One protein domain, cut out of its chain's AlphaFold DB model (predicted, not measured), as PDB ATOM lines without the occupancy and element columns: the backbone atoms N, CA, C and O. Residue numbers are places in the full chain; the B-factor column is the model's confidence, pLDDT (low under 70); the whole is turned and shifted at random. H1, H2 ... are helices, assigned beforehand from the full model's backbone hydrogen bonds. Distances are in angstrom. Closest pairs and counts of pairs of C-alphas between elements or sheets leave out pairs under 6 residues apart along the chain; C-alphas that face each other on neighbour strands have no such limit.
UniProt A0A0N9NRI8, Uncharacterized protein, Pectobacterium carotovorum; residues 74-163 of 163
ATOM      1  N   LYS A  74     250.445 258.424 384.139       90.44
ATOM      2  CA  LYS A  74     251.203 259.680 384.091       90.44
ATOM      3  C   LYS A  74     252.582 259.417 383.492       90.44
ATOM      4  O   LYS A  74     253.470 258.929 384.181       90.44
ATOM      5  N   VAL A  75     252.771 259.846 382.247       89.06
ATOM      6  CA  VAL A  75     254.014 259.672 381.475       89.06
ATOM      7  C   VAL A  75     255.267 260.099 382.245       89.06
ATOM      8  O   VAL A  75     256.227 259.346 382.308       89.06
ATOM      9  N   ALA A  76     255.256 261.260 382.907       87.56
ATOM     10  CA  ALA A  76     256.408 261.714 383.697       87.56
ATOM     11  C   ALA A  76     256.757 260.759 384.855       87.56
ATOM     12  O   ALA A  76     257.926 260.561 385.165       87.56
ATOM     13  N   ALA A  77     255.748 260.146 385.479       88.81
ATOM     14  CA  ALA A  77     255.964 259.171 386.536       88.81
ATOM     15  C   ALA A  77     256.429 257.820 385.978       88.81
ATOM     16  O   ALA A  77     257.289 257.192 386.583       88.81
ATOM     17  N   GLN A  78     255.927 257.407 384.810       88.88
ATOM     18  CA  GLN A  78     256.406 256.214 384.101       88.88
ATOM     19  C   GLN A  78     257.880 256.353 383.702       88.88
ATOM     20  O   GLN A  78     258.667 255.459 383.978       88.88
ATOM     21  N   LEU A  79     258.278 257.500 383.141       90.75
ATOM     22  CA  LEU A  79     259.675 257.793 382.796       90.75
ATOM     23  C   LEU A  79     260.578 257.777 384.035       90.75
ATOM     24  O   LEU A  79     261.620 257.128 384.032       90.75
ATOM     25  N   TRP A  80     260.146 258.422 385.121       89.81
ATOM     26  CA  TRP A  80     260.905 258.440 386.371       89.81
ATOM     27  C   TRP A  80     261.063 257.041 386.982       89.81
ATOM     28  O   TRP A  80     262.157 256.670 387.406       89.81
ATOM     29  N   MET A  81     259.987 256.243 386.991       90.44
ATOM     30  CA  MET A  81     260.026 254.847 387.435       90.44
ATOM     31  C   MET A  81     260.947 254.015 386.540       90.44
ATOM     32  O   MET A  81     261.741 253.231 387.056       90.44
ATOM     33  N   ALA A  82     260.908 254.234 385.225       89.31
ATOM     34  CA  ALA A  82     261.738 253.525 384.264       89.31
ATOM     35  C   ALA A  82     263.242 253.805 384.422       89.31
ATOM     36  O   ALA A  82     264.071 252.939 384.118       89.31
ATOM     37  N   GLU A  83     263.579 255.007 384.886       87.75
ATOM     38  CA  GLU A  83     264.942 255.460 385.147       87.75
ATOM     39  C   GLU A  83     265.473 254.956 386.499       87.75
ATOM     40  O   GLU A  83     266.586 254.436 386.569       87.75
ATOM     41  N   HIS A  84     264.671 255.048 387.565       85.75
ATOM     42  CA  HIS A  84     265.133 254.791 388.937       85.75
ATOM     43  C   HIS A  84     264.844 253.367 389.434       85.75
ATOM     44  O   HIS A  84     265.597 252.824 390.245       85.75
ATOM     45  N   TYR A  85     263.760 252.746 388.965       85.31
ATOM     46  CA  TYR A  85     263.295 251.428 389.407       85.31
ATOM     47  C   TYR A  85     262.903 250.541 388.219       85.31
ATOM     48  O   TYR A  85     261.737 250.171 388.083       85.31
ATOM     49  N   PRO A  86     263.877 250.167 387.372       84.81
ATOM     50  CA  PRO A  86     263.624 249.337 386.209       84.81
ATOM     51  C   PRO A  86     263.145 247.934 386.607       84.81
ATOM     52  O   PRO A  86     263.804 247.231 387.374       84.81
ATOM     53  N   ASP A  87     262.032 247.506 386.026       85.75
ATOM     54  CA  ASP A  87     261.448 246.174 386.161       85.75
ATOM     55  C   ASP A  87     261.328 245.458 384.799       85.75
ATOM     56  O   ASP A  87     261.840 245.928 383.776       85.75
ATOM     57  N   GLU A  88     260.689 244.284 384.795       83.56
ATOM     58  CA  GLU A  88     260.476 243.472 383.588       83.56
ATOM     59  C   GLU A  88     259.559 244.157 382.562       83.56
ATOM     60  O   GLU A  88     259.710 243.927 381.364       83.56
ATOM     61  N   HIS A  89     258.648 245.027 383.008       84.38
ATOM     62  CA  HIS A  89     257.675 245.716 382.154       84.38
ATOM     63  C   HIS A  89     258.205 247.030 381.588       84.38
ATOM     64  O   HIS A  89     257.706 247.519 380.578       84.38
ATOM     65  N   THR A  90     259.264 247.577 382.183       87.94
ATOM     66  CA  THR A  90     259.789 248.889 381.813       87.94
ATOM     67  C   THR A  90     260.174 248.990 380.336       87.94
ATOM     68  O   THR A  90     260.032 250.051 379.737       87.94
ATOM     69  N   SER A  91     260.677 247.912 379.723       87.00
ATOM     70  CA  SER A  91     261.006 247.951 378.290       87.00
ATOM     71  C   SER A  91     259.756 248.142 377.432       87.00
ATOM     72  O   SER A  91     259.781 248.960 376.517       87.00
ATOM     73  N   ASP A  92     258.677 247.429 377.753       89.81
ATOM     74  CA  ASP A  92     257.410 247.495 377.022       89.81
ATOM     75  C   ASP A  92     256.722 248.853 377.237       89.81
ATOM     76  O   ASP A  92     256.159 249.434 376.309       89.81
ATOM     77  N   GLU A  93     256.811 249.403 378.453       90.38
ATOM     78  CA  GLU A  93     256.308 250.742 378.773       90.38
ATOM     79  C   GLU A  93     257.058 251.830 377.999       90.38
ATOM     80  O   GLU A  93     256.432 252.711 377.403       90.38
ATOM     81  N   LEU A  94     258.392 251.752 377.954       91.81
ATOM     82  CA  LEU A  94     259.207 252.666 377.157       91.81
ATOM     83  C   LEU A  94     258.881 252.536 375.670       91.81
ATOM     84  O   LEU A  94     258.766 253.557 375.002       91.81
ATOM     85  N   ASP A  95     258.676 251.322 375.155       92.50
ATOM     86  CA  ASP A  95     258.275 251.114 373.762       92.50
ATOM     87  C   ASP A  95     256.932 251.762 373.437       92.50
ATOM     88  O   ASP A  95     256.821 252.481 372.443       92.50
ATOM     89  N   SER A  96     255.943 251.615 374.317       92.12
ATOM     90  CA  SER A  96     254.655 252.288 374.144       92.12
ATOM     91  C   SER A  96     254.791 253.815 374.136       92.12
ATOM     92  O   SER A  96     254.115 254.493 373.360       92.12
ATOM     93  N   LEU A  97     255.669 254.378 374.971       92.56
ATOM     94  CA  LEU A  97     255.936 255.818 374.994       92.56
ATOM     95  C   LEU A  97     256.718 256.282 373.756       92.56
ATOM     96  O   LEU A  97     256.452 257.365 373.233       92.56
ATOM     97  N   ILE A  98     257.642 255.467 373.249       93.50
ATOM     98  CA  ILE A  98     258.394 255.732 372.016       93.50
ATOM     99  C   ILE A  98     257.456 255.745 370.806       93.50
ATOM    100  O   ILE A  98     257.557 256.646 369.976       93.50
ATOM    101  N   GLU A  99     256.502 254.814 370.724       91.75
ATOM    102  CA  GLU A  99     255.464 254.806 369.681       91.75
ATOM    103  C   GLU A  99     254.587 256.067 369.712       91.75
ATOM    104  O   GLU A  99     254.081 256.504 368.678       91.75
ATOM    105  N   GLN A 100     254.443 256.689 370.884       90.44
ATOM    106  CA  GLN A 100     253.753 257.970 371.066       90.44
ATOM    107  C   GLN A 100     254.641 259.190 370.753       90.44
ATOM    108  O   GLN A 100     254.196 260.324 370.933       90.44
ATOM    109  N   GLY A 101     255.880 258.983 370.297       87.75
ATOM    110  CA  GLY A 101     256.837 260.049 369.990       87.75
ATOM    111  C   GLY A 101     257.508 260.655 371.224       87.75
ATOM    112  O   GLY A 101     258.013 261.773 371.171       87.75
ATOM    113  N   ASN A 102     257.507 259.961 372.368       93.25
ATOM    114  CA  ASN A 102     258.131 260.491 373.574       93.25
ATOM    115  C   ASN A 102     259.664 260.434 373.469       93.25
ATOM    116  O   ASN A 102     260.284 259.380 373.622       93.25
ATOM    117  N   ALA A 103     260.270 261.594 373.232       91.44
ATOM    118  CA  ALA A 103     261.709 261.708 373.034       91.44
ATOM    119  C   ALA A 103     262.530 261.360 374.292       91.44
ATOM    120  O   ALA A 103     263.631 260.829 374.177       91.44
ATOM    121  N   GLU A 104     261.984 261.599 375.488       91.00
ATOM    122  CA  GLU A 104     262.620 261.221 376.757       91.00
ATOM    123  C   GLU A 104     262.688 259.693 376.895       91.00
ATOM    124  O   GLU A 104     263.738 259.132 377.202       91.00
ATOM    125  N   ALA A 105     261.596 258.993 376.566       93.12
ATOM    126  CA  ALA A 105     261.552 257.531 376.565       93.12
ATOM    127  C   ALA A 105     262.592 256.930 375.609       93.12
ATOM    128  O   ALA A 105     263.245 255.940 375.945       93.12
ATOM    129  N   MET A 106     262.784 257.548 374.436       92.81
ATOM    130  CA  MET A 106     263.816 257.143 373.476       92.81
ATOM    131  C   MET A 106     265.215 257.262 374.084       92.81
ATOM    132  O   MET A 106     266.021 256.342 373.931       92.81
ATOM    133  N   ILE A 107     265.501 258.355 374.801       91.69
ATOM    134  CA  ILE A 107     266.781 258.536 375.489       91.69
ATOM    135  C   ILE A 107     266.956 257.494 376.585       91.69
ATOM    136  O   ILE A 107     267.957 256.781 376.546       91.69
ATOM    137  N   ILE A 108     265.987 257.339 377.494       91.19
ATOM    138  CA  ILE A 108     266.045 256.360 378.591       91.19
ATOM    139  C   ILE A 108     266.270 254.945 378.038       91.19
ATOM    140  O   ILE A 108     267.155 254.222 378.506       91.19
ATOM    141  N   LYS A 109     265.536 254.550 376.988       91.50
ATOM    142  CA  LYS A 109     265.720 253.240 376.354       91.50
ATOM    143  C   LYS A 109     267.103 253.106 375.711       91.50
ATOM    144  O   LYS A 109     267.736 252.066 375.887       91.50
ATOM    145  N   ALA A 110     267.602 254.143 375.034       89.56
ATOM    146  CA  ALA A 110     268.939 254.142 374.442       89.56
ATOM    147  C   ALA A 110     270.032 253.872 375.488       89.56
ATOM    148  O   ALA A 110     270.939 253.085 375.221       89.56
ATOM    149  N   GLN A 111     269.922 254.446 376.693       88.12
ATOM    150  CA  GLN A 111     270.890 254.205 377.779       88.12
ATOM    151  C   GLN A 111     270.938 252.740 378.192       88.12
ATOM    152  O   GLN A 111     272.013 252.182 378.408       88.12
ATOM    153  N   ARG A 112     269.768 252.107 378.266       88.25
ATOM    154  CA  ARG A 112     269.631 250.730 378.739       88.25
ATOM    155  C   ARG A 112     270.118 249.716 377.719       88.25
ATOM    156  O   ARG A 112     270.762 248.741 378.095       88.25
ATOM    157  N   VAL A 113     269.813 249.938 376.442       89.31
ATOM    158  CA  VAL A 113     270.172 248.988 375.383       89.31
ATOM    159  C   VAL A 113     271.591 249.183 374.871       89.31
ATOM    160  O   VAL A 113     272.095 248.278 374.224       89.31
ATOM    161  N   TYR A 114     272.270 250.292 375.182       84.19
ATOM    162  CA  TYR A 114     273.580 250.606 374.606       84.19
ATOM    163  C   TYR A 114     274.622 249.491 374.758       84.19
ATOM    164  O   TYR A 114     275.302 249.147 373.794       84.19
ATOM    165  N   ALA A 115     274.736 248.902 375.952       82.94
ATOM    166  CA  ALA A 115     275.725 247.856 376.213       82.94
ATOM    167  C   ALA A 115     275.462 246.565 375.416       82.94
ATOM    168  O   ALA A 115     276.389 245.797 375.164       82.94
ATOM    169  N   SER A 116     274.206 246.319 375.039       86.56
ATOM    170  CA  SER A 116     273.774 245.126 374.304       86.56
ATOM    171  C   SER A 116     273.572 245.363 372.805       86.56
ATOM    172  O   SER A 116     273.774 244.448 372.014       86.56
ATOM    173  N   ASP A 117     273.163 246.571 372.418       87.94
ATOM    174  CA  ASP A 117     272.801 246.974 371.063       87.94
ATOM    175  C   ASP A 117     273.050 248.481 370.871       87.94
ATOM    176  O   ASP A 117     272.177 249.344 371.020       87.94
ATOM    177  N   GLU A 118     274.295 248.797 370.524       85.56
ATOM    178  CA  GLU A 118     274.731 250.160 370.233       85.56
ATOM    179  C   GLU A 118     274.018 250.758 369.007       85.56
ATOM    180  O   GLU A 118     273.776 251.968 368.954       85.56
ATOM    181  N   ALA A 119     273.670 249.934 368.012       87.25
ATOM    182  CA  ALA A 119     273.031 250.411 366.790       87.25
ATOM    183  C   ALA A 119     271.614 250.923 367.080       87.25
ATOM    184  O   ALA A 119     271.246 252.011 366.625       87.25
ATOM    185  N   LEU A 120     270.855 250.180 367.891       89.25
ATOM    186  CA  LEU A 120     269.536 250.595 368.352       89.25
ATOM    187  C   LEU A 120     269.610 251.863 369.210       89.25
ATOM    188  O   LEU A 120     268.834 252.791 368.987       89.25
ATOM    189  N   ALA A 121     270.572 251.952 370.132       88.31
ATOM    190  CA  ALA A 121     270.750 253.142 370.967       88.31
ATOM    191  C   ALA A 121     270.987 254.412 370.127       88.31
ATOM    192  O   ALA A 121     270.348 255.440 370.353       88.31
ATOM    193  N   LYS A 122     271.850 254.341 369.104       86.12
ATOM    194  CA  LYS A 122     272.099 255.473 368.191       86.12
ATOM    195  C   LYS A 122     270.867 255.847 367.371       86.12
ATOM    196  O   LYS A 122     270.626 257.032 367.139       86.12
ATOM    197  N   LEU A 123     270.093 254.860 366.922       90.25
ATOM    198  CA  LEU A 123     268.848 255.104 366.194       90.25
ATOM    199  C   LEU A 123     267.844 255.870 367.064       90.25
ATOM    200  O   LEU A 123     267.295 256.871 366.605       90.25
ATOM    201  N   LEU A 124     267.677 255.455 368.319       90.81
ATOM    202  CA  LEU A 124     266.787 256.109 369.279       90.81
ATOM    203  C   LEU A 124     267.208 257.554 369.576       90.81
ATOM    204  O   LEU A 124     266.360 258.440 369.593       90.81
ATOM    205  N   ILE A 125     268.507 257.838 369.726       88.56
ATOM    206  CA  ILE A 125     268.998 259.220 369.910       88.56
ATOM    207  C   ILE A 125     268.688 260.092 368.689       88.56
ATOM    208  O   ILE A 125     268.254 261.234 368.835       88.56
ATOM    209  N   ASN A 126     268.896 259.567 367.477       89.00
ATOM    210  CA  ASN A 126     268.582 260.306 366.254       89.00
ATOM    211  C   ASN A 126     267.090 260.639 366.168       89.00
ATOM    212  O   ASN A 126     266.738 261.751 365.778       89.00
ATOM    213  N   GLN A 127     266.224 259.699 366.548       90.50
ATOM    214  CA  GLN A 127     264.783 259.934 366.620       90.50
ATOM    215  C   GLN A 127     264.441 260.966 367.699       90.50
ATOM    216  O   GLN A 127     263.735 261.926 367.412       90.50
ATOM    217  N   ALA A 128     265.032 260.862 368.892       90.50
ATOM    218  CA  ALA A 128     264.826 261.836 369.961       90.50
ATOM    219  C   ALA A 128     265.213 263.260 369.525       90.50
ATOM    220  O   ALA A 128     264.528 264.225 369.853       90.50
ATOM    221  N   ALA A 129     266.286 263.409 368.743       88.19
ATOM    222  CA  ALA A 129     266.681 264.702 368.192       88.19
ATOM    223  C   ALA A 129     265.673 265.245 367.165       88.19
ATOM    224  O   ALA A 129     265.451 266.453 367.121       88.19
ATOM    225  N   GLN A 130     265.057 264.375 366.357       89.00
ATOM    226  CA  GLN A 130     264.001 264.764 365.411       89.00
ATOM    227  C   GLN A 130     262.737 265.236 366.136       89.00
ATOM    228  O   GLN A 130     262.123 266.209 365.703       89.00
ATOM    229  N   GLU A 131     262.414 264.613 367.269       88.44
ATOM    230  CA  GLU A 131     261.324 265.024 368.166       88.44
ATOM    231  C   GLU A 131     261.667 266.269 369.011       88.44
ATOM    232  O   GLU A 131     260.845 266.764 369.780       88.44
ATOM    233  N   GLY A 132     262.878 266.819 368.868       84.88
ATOM    234  CA  GLY A 132     263.282 268.062 369.522       84.88
ATOM    235  C   GLY A 132     263.860 267.893 370.927       84.88
ATOM    236  O   GLY A 132     263.895 268.864 371.684       84.88
ATOM    237  N   HIS A 133     264.340 266.701 371.293       87.56
ATOM    238  CA  HIS A 133     265.004 266.488 372.578       87.56
ATOM    239  C   HIS A 133     266.302 267.317 372.671       87.56
ATOM    240  O   HIS A 133     267.225 267.089 371.878       87.56
ATOM    241  N   PRO A 134     266.432 268.252 373.636       85.06
ATOM    242  CA  PRO A 134     267.546 269.203 373.689       85.06
ATOM    243  C   PRO A 134     268.926 268.546 373.713       85.06
ATOM    244  O   PRO A 134     269.799 268.930 372.934       85.06
ATOM    245  N   ALA A 135     269.114 267.513 374.541       83.50
ATOM    246  CA  ALA A 135     270.399 266.818 374.637       83.50
ATOM    247  C   ALA A 135     270.762 266.092 373.332       83.50
ATOM    248  O   ALA A 135     271.922 266.071 372.924       83.50
ATOM    249  N   ALA A 136     269.764 265.535 372.641       84.75
ATOM    250  CA  ALA A 136     269.973 264.792 371.404       84.75
ATOM    251  C   ALA A 136     270.271 265.743 370.235       84.75
ATOM    252  O   ALA A 136     271.163 265.491 369.427       84.75
ATOM    253  N   MET A 137     269.583 266.887 370.177       83.88
ATOM    254  CA  MET A 137     269.885 267.947 369.214       83.88
ATOM    255  C   MET A 137     271.277 268.541 369.438       83.88
ATOM    256  O   MET A 137     271.996 268.776 368.470       83.88
ATOM    257  N   ALA A 138     271.674 268.765 370.693       82.19
ATOM    258  CA  ALA A 138     273.007 269.258 371.025       82.19
ATOM    259  C   ALA A 138     274.095 268.278 370.561       82.19
ATOM    260  O   ALA A 138     275.054 268.694 369.914       82.19
ATOM    261  N   PHE A 139     273.886 266.980 370.792       76.19
ATOM    262  CA  PHE A 139     274.767 265.917 370.313       76.19
ATOM    263  C   PHE A 139     274.936 265.910 368.788       76.19
ATOM    264  O   PHE A 139     276.053 265.761 368.303       76.19
ATOM    265  N   LEU A 140     273.854 266.105 368.024       76.88
ATOM    266  CA  LEU A 140     273.921 266.147 366.557       76.88
ATOM    267  C   LEU A 140     274.430 267.483 366.000       76.88
ATOM    268  O   LEU A 140     274.966 267.528 364.892       76.88
ATOM    269  N   SER A 141     274.229 268.578 366.733       75.38
ATOM    270  CA  SER A 141     274.670 269.916 366.333       75.38
ATOM    271  C   SER A 141     276.159 270.137 366.581       75.38
ATOM    272  O   SER A 141     276.776 270.941 365.870       75.38
ATOM    273  N   ASP A 142     276.733 269.490 367.595       69.69
ATOM    274  CA  ASP A 142     278.168 269.534 367.823       69.69
ATOM    275  C   ASP A 142     278.835 268.788 366.663       69.69
ATOM    276  O   ASP A 142     278.679 267.583 366.507       69.69
ATOM    277  N   LYS A 143     279.519 269.520 365.774       53.44
ATOM    278  CA  LYS A 143     280.045 269.059 364.470       53.44
ATOM    279  C   LYS A 143     281.081 267.920 364.544       53.44
ATOM    280  O   LYS A 143     281.795 267.690 363.565       53.44
ATOM    281  N   LYS A 144     281.208 267.218 365.670       53.94
ATOM    282  CA  LYS A 144     281.868 265.919 365.710       53.94
ATOM    283  C   LYS A 144     281.013 264.965 364.891       53.94
ATOM    284  O   LYS A 144     279.866 264.683 365.215       53.94
ATOM    285  N   THR A 145     281.576 264.516 363.781       48.56
ATOM    286  CA  THR A 145     281.058 263.415 362.979       48.56
ATOM    287  C   THR A 145     280.489 262.343 363.907       48.56
ATOM    288  O   THR A 145     281.188 261.863 364.791       48.56
ATOM    289  N   VAL A 146     279.219 261.972 363.711       51.44
ATOM    290  CA  VAL A 146     278.491 260.937 364.482       51.44
ATOM    291  C   VAL A 146     279.253 259.590 364.518       51.44
ATOM    292  O   VAL A 146     278.928 258.699 365.298       51.44
ATOM    293  N   SER A 147     280.307 259.444 363.703       52.38
ATOM    294  CA  SER A 147     281.269 258.342 363.743       52.38
ATOM    295  C   SER A 147     282.243 258.358 364.929       52.38
ATOM    296  O   SER A 147     282.781 257.300 365.236       52.38
ATOM    297  N   ASP A 148     282.471 259.502 365.588       52.78
ATOM    298  CA  ASP A 148     283.608 259.682 366.507       52.78
ATOM    299  C   ASP A 148     283.202 259.969 367.960       52.78
ATOM    300  O   ASP A 148     284.054 259.922 368.848       52.78
ATOM    301  N   VAL A 149     281.925 260.262 368.228       59.62
ATOM    302  CA  VAL A 149     281.441 260.466 369.601       59.62
ATOM    303  C   VAL A 149     280.880 259.156 370.134       59.62
ATOM    304  O   VAL A 149     279.847 258.663 369.678       59.62
ATOM    305  N   SER A 150     281.590 258.591 371.105       68.94
ATOM    306  CA  SER A 150     281.127 257.461 371.905       68.94
ATOM    307  C   SER A 150     279.817 257.829 372.611       68.94
ATOM    308  O   SER A 150     279.652 258.945 373.096       68.94
ATOM    309  N   PHE A 151     278.878 256.893 372.725       70.62
ATOM    310  CA  PHE A 151     277.639 257.122 373.480       70.62
ATOM    311  C   PHE A 151     277.899 257.447 374.960       70.62
ATOM    312  O   PHE A 151     277.126 258.164 375.585       70.62
ATOM    313  N   ILE A 152     279.006 256.961 375.526       69.25
ATOM    314  CA  ILE A 152     279.409 257.335 376.887       69.25
ATOM    315  C   ILE A 152     279.743 258.828 376.953       69.25
ATOM    316  O   ILE A 152     279.385 259.488 377.929       69.25
ATOM    317  N   ASP A 153     280.351 259.381 375.901       74.69
ATOM    318  CA  ASP A 153     280.595 260.821 375.808       74.69
ATOM    319  C   ASP A 153     279.273 261.574 375.642       74.69
ATOM    320  O   ASP A 153     279.097 262.614 376.268       74.69
ATOM    321  N   PHE A 154     278.311 261.025 374.885       75.38
ATOM    322  CA  PHE A 154     276.957 261.583 374.800       75.38
ATOM    323  C   PHE A 154     276.306 261.697 376.182       75.38
ATOM    324  O   PHE A 154     275.910 262.787 376.595       75.38
ATOM    325  N   LEU A 155     276.233 260.580 376.908       76.19
ATOM    326  CA  LEU A 155     275.614 260.530 378.225       76.19
ATOM    327  C   LEU A 155     276.300 261.483 379.197       76.19
ATOM    328  O   LEU A 155     275.648 262.294 379.848       76.19
ATOM    329  N   THR A 156     277.627 261.425 379.257       76.88
ATOM    330  CA  THR A 156     278.400 262.232 380.200       76.88
ATOM    331  C   THR A 156     278.287 263.718 379.881       76.88
ATOM    332  O   THR A 156     278.125 264.527 380.786       76.88
ATOM    333  N   GLN A 157     278.371 264.104 378.610       76.88
ATOM    334  CA  GLN A 157     278.439 265.510 378.218       76.88
ATOM    335  C   GLN A 157     277.061 266.174 378.128       76.88
ATOM    336  O   GLN A 157     276.939 267.342 378.488       76.88
ATOM    337  N   TYR A 158     276.041 265.454 377.657       75.44
ATOM    338  CA  TYR A 158     274.760 266.054 377.274       75.44
ATOM    339  C   TYR A 158     273.578 265.613 378.131       75.44
ATOM    340  O   TYR A 158     272.600 266.351 378.195       75.44
ATOM    341  N   VAL A 159     273.653 264.449 378.781       74.94
ATOM    342  CA  VAL A 159     272.559 263.952 379.627       74.94
ATOM    343  C   VAL A 159     272.848 264.190 381.108       74.94
ATOM    344  O   VAL A 159     272.009 264.737 381.808       74.94
ATOM    345  N   PHE A 160     274.052 263.859 381.578       71.56
ATOM    346  CA  PHE A 160     274.404 263.964 382.997       71.56
ATOM    347  C   PHE A 160     274.990 265.325 383.403       71.56
ATOM    348  O   PHE A 160     274.710 265.795 384.498       71.56
ATOM    349  N   ASN A 161     275.780 265.981 382.542       62.00
ATOM    350  CA  ASN A 161     276.382 267.296 382.842       62.00
ATOM    351  C   ASN A 161     275.602 268.494 382.263       62.00
ATOM    352  O   ASN A 161     276.050 269.631 382.400       62.00
ATOM    353  N   GLY A 162     274.482 268.253 381.576       46.81
ATOM    354  CA  GLY A 162     273.707 269.272 380.857       46.81
ATOM    355  C   GLY A 162     272.575 269.941 381.649       46.81
ATOM    356  O   GLY A 162     271.745 270.595 381.020       46.81
ATOM    357  N   GLY A 163     272.517 269.744 382.973       38.66
ATOM    358  CA  GLY A 163     271.489 270.291 383.875       38.66
ATOM    359  C   GLY A 163     271.779 271.698 384.379       38.66
ATOM    360  O   GLY A 163     272.925 271.938 384.824       38.66
TER     361      GLY A 163
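AT A GLANCE: This is residues 74 to 163 of the 163 residues of an uncharacterized protein of Pectobacterium carotovorum (UniProt A0A0N9NRI8). H4, the longest helix, lies side by side with H3, running opposite ways; H1 and H2 pack on H3 at one end of the long axis, while at the other H5 makes a corner with H4 and H6 packs on H5. The 90 printed residues include six named helices, H1 to H6 in order: all helix, compact, radius of gyration of the C-alphas 12.5 A, spans 36 by 25 by 23 A.

IN THESE COORDINATES: Find C-alpha 118 at (274.731, 250.160, 370.233); from there H4 runs 18.8 A to residue 130. H3 is residues 103 to 113, 15.5 A. Look for H1 at 75 to 84, from (254.014, 259.672, 381.475), H2 at 90 to 99, H5 at 134 to 141, H6 at 151 to 160.

HOW THE PARTS SIT: H3, the hub, touches H4 in a hairpin, closest C-alphas Ala 110 and Ala 121, 4.0 A. H1, H2 and H3 form an up and down bundle, each running against the one before. Every O i to N i+4 pair is within hydrogen-bond range in H1 to H5; in H6, 5 of 6.

THE WHOLE: The printed part has no cut and no long link; pLDDT is under 70 at 142 to 150, 152 and 161 to 163.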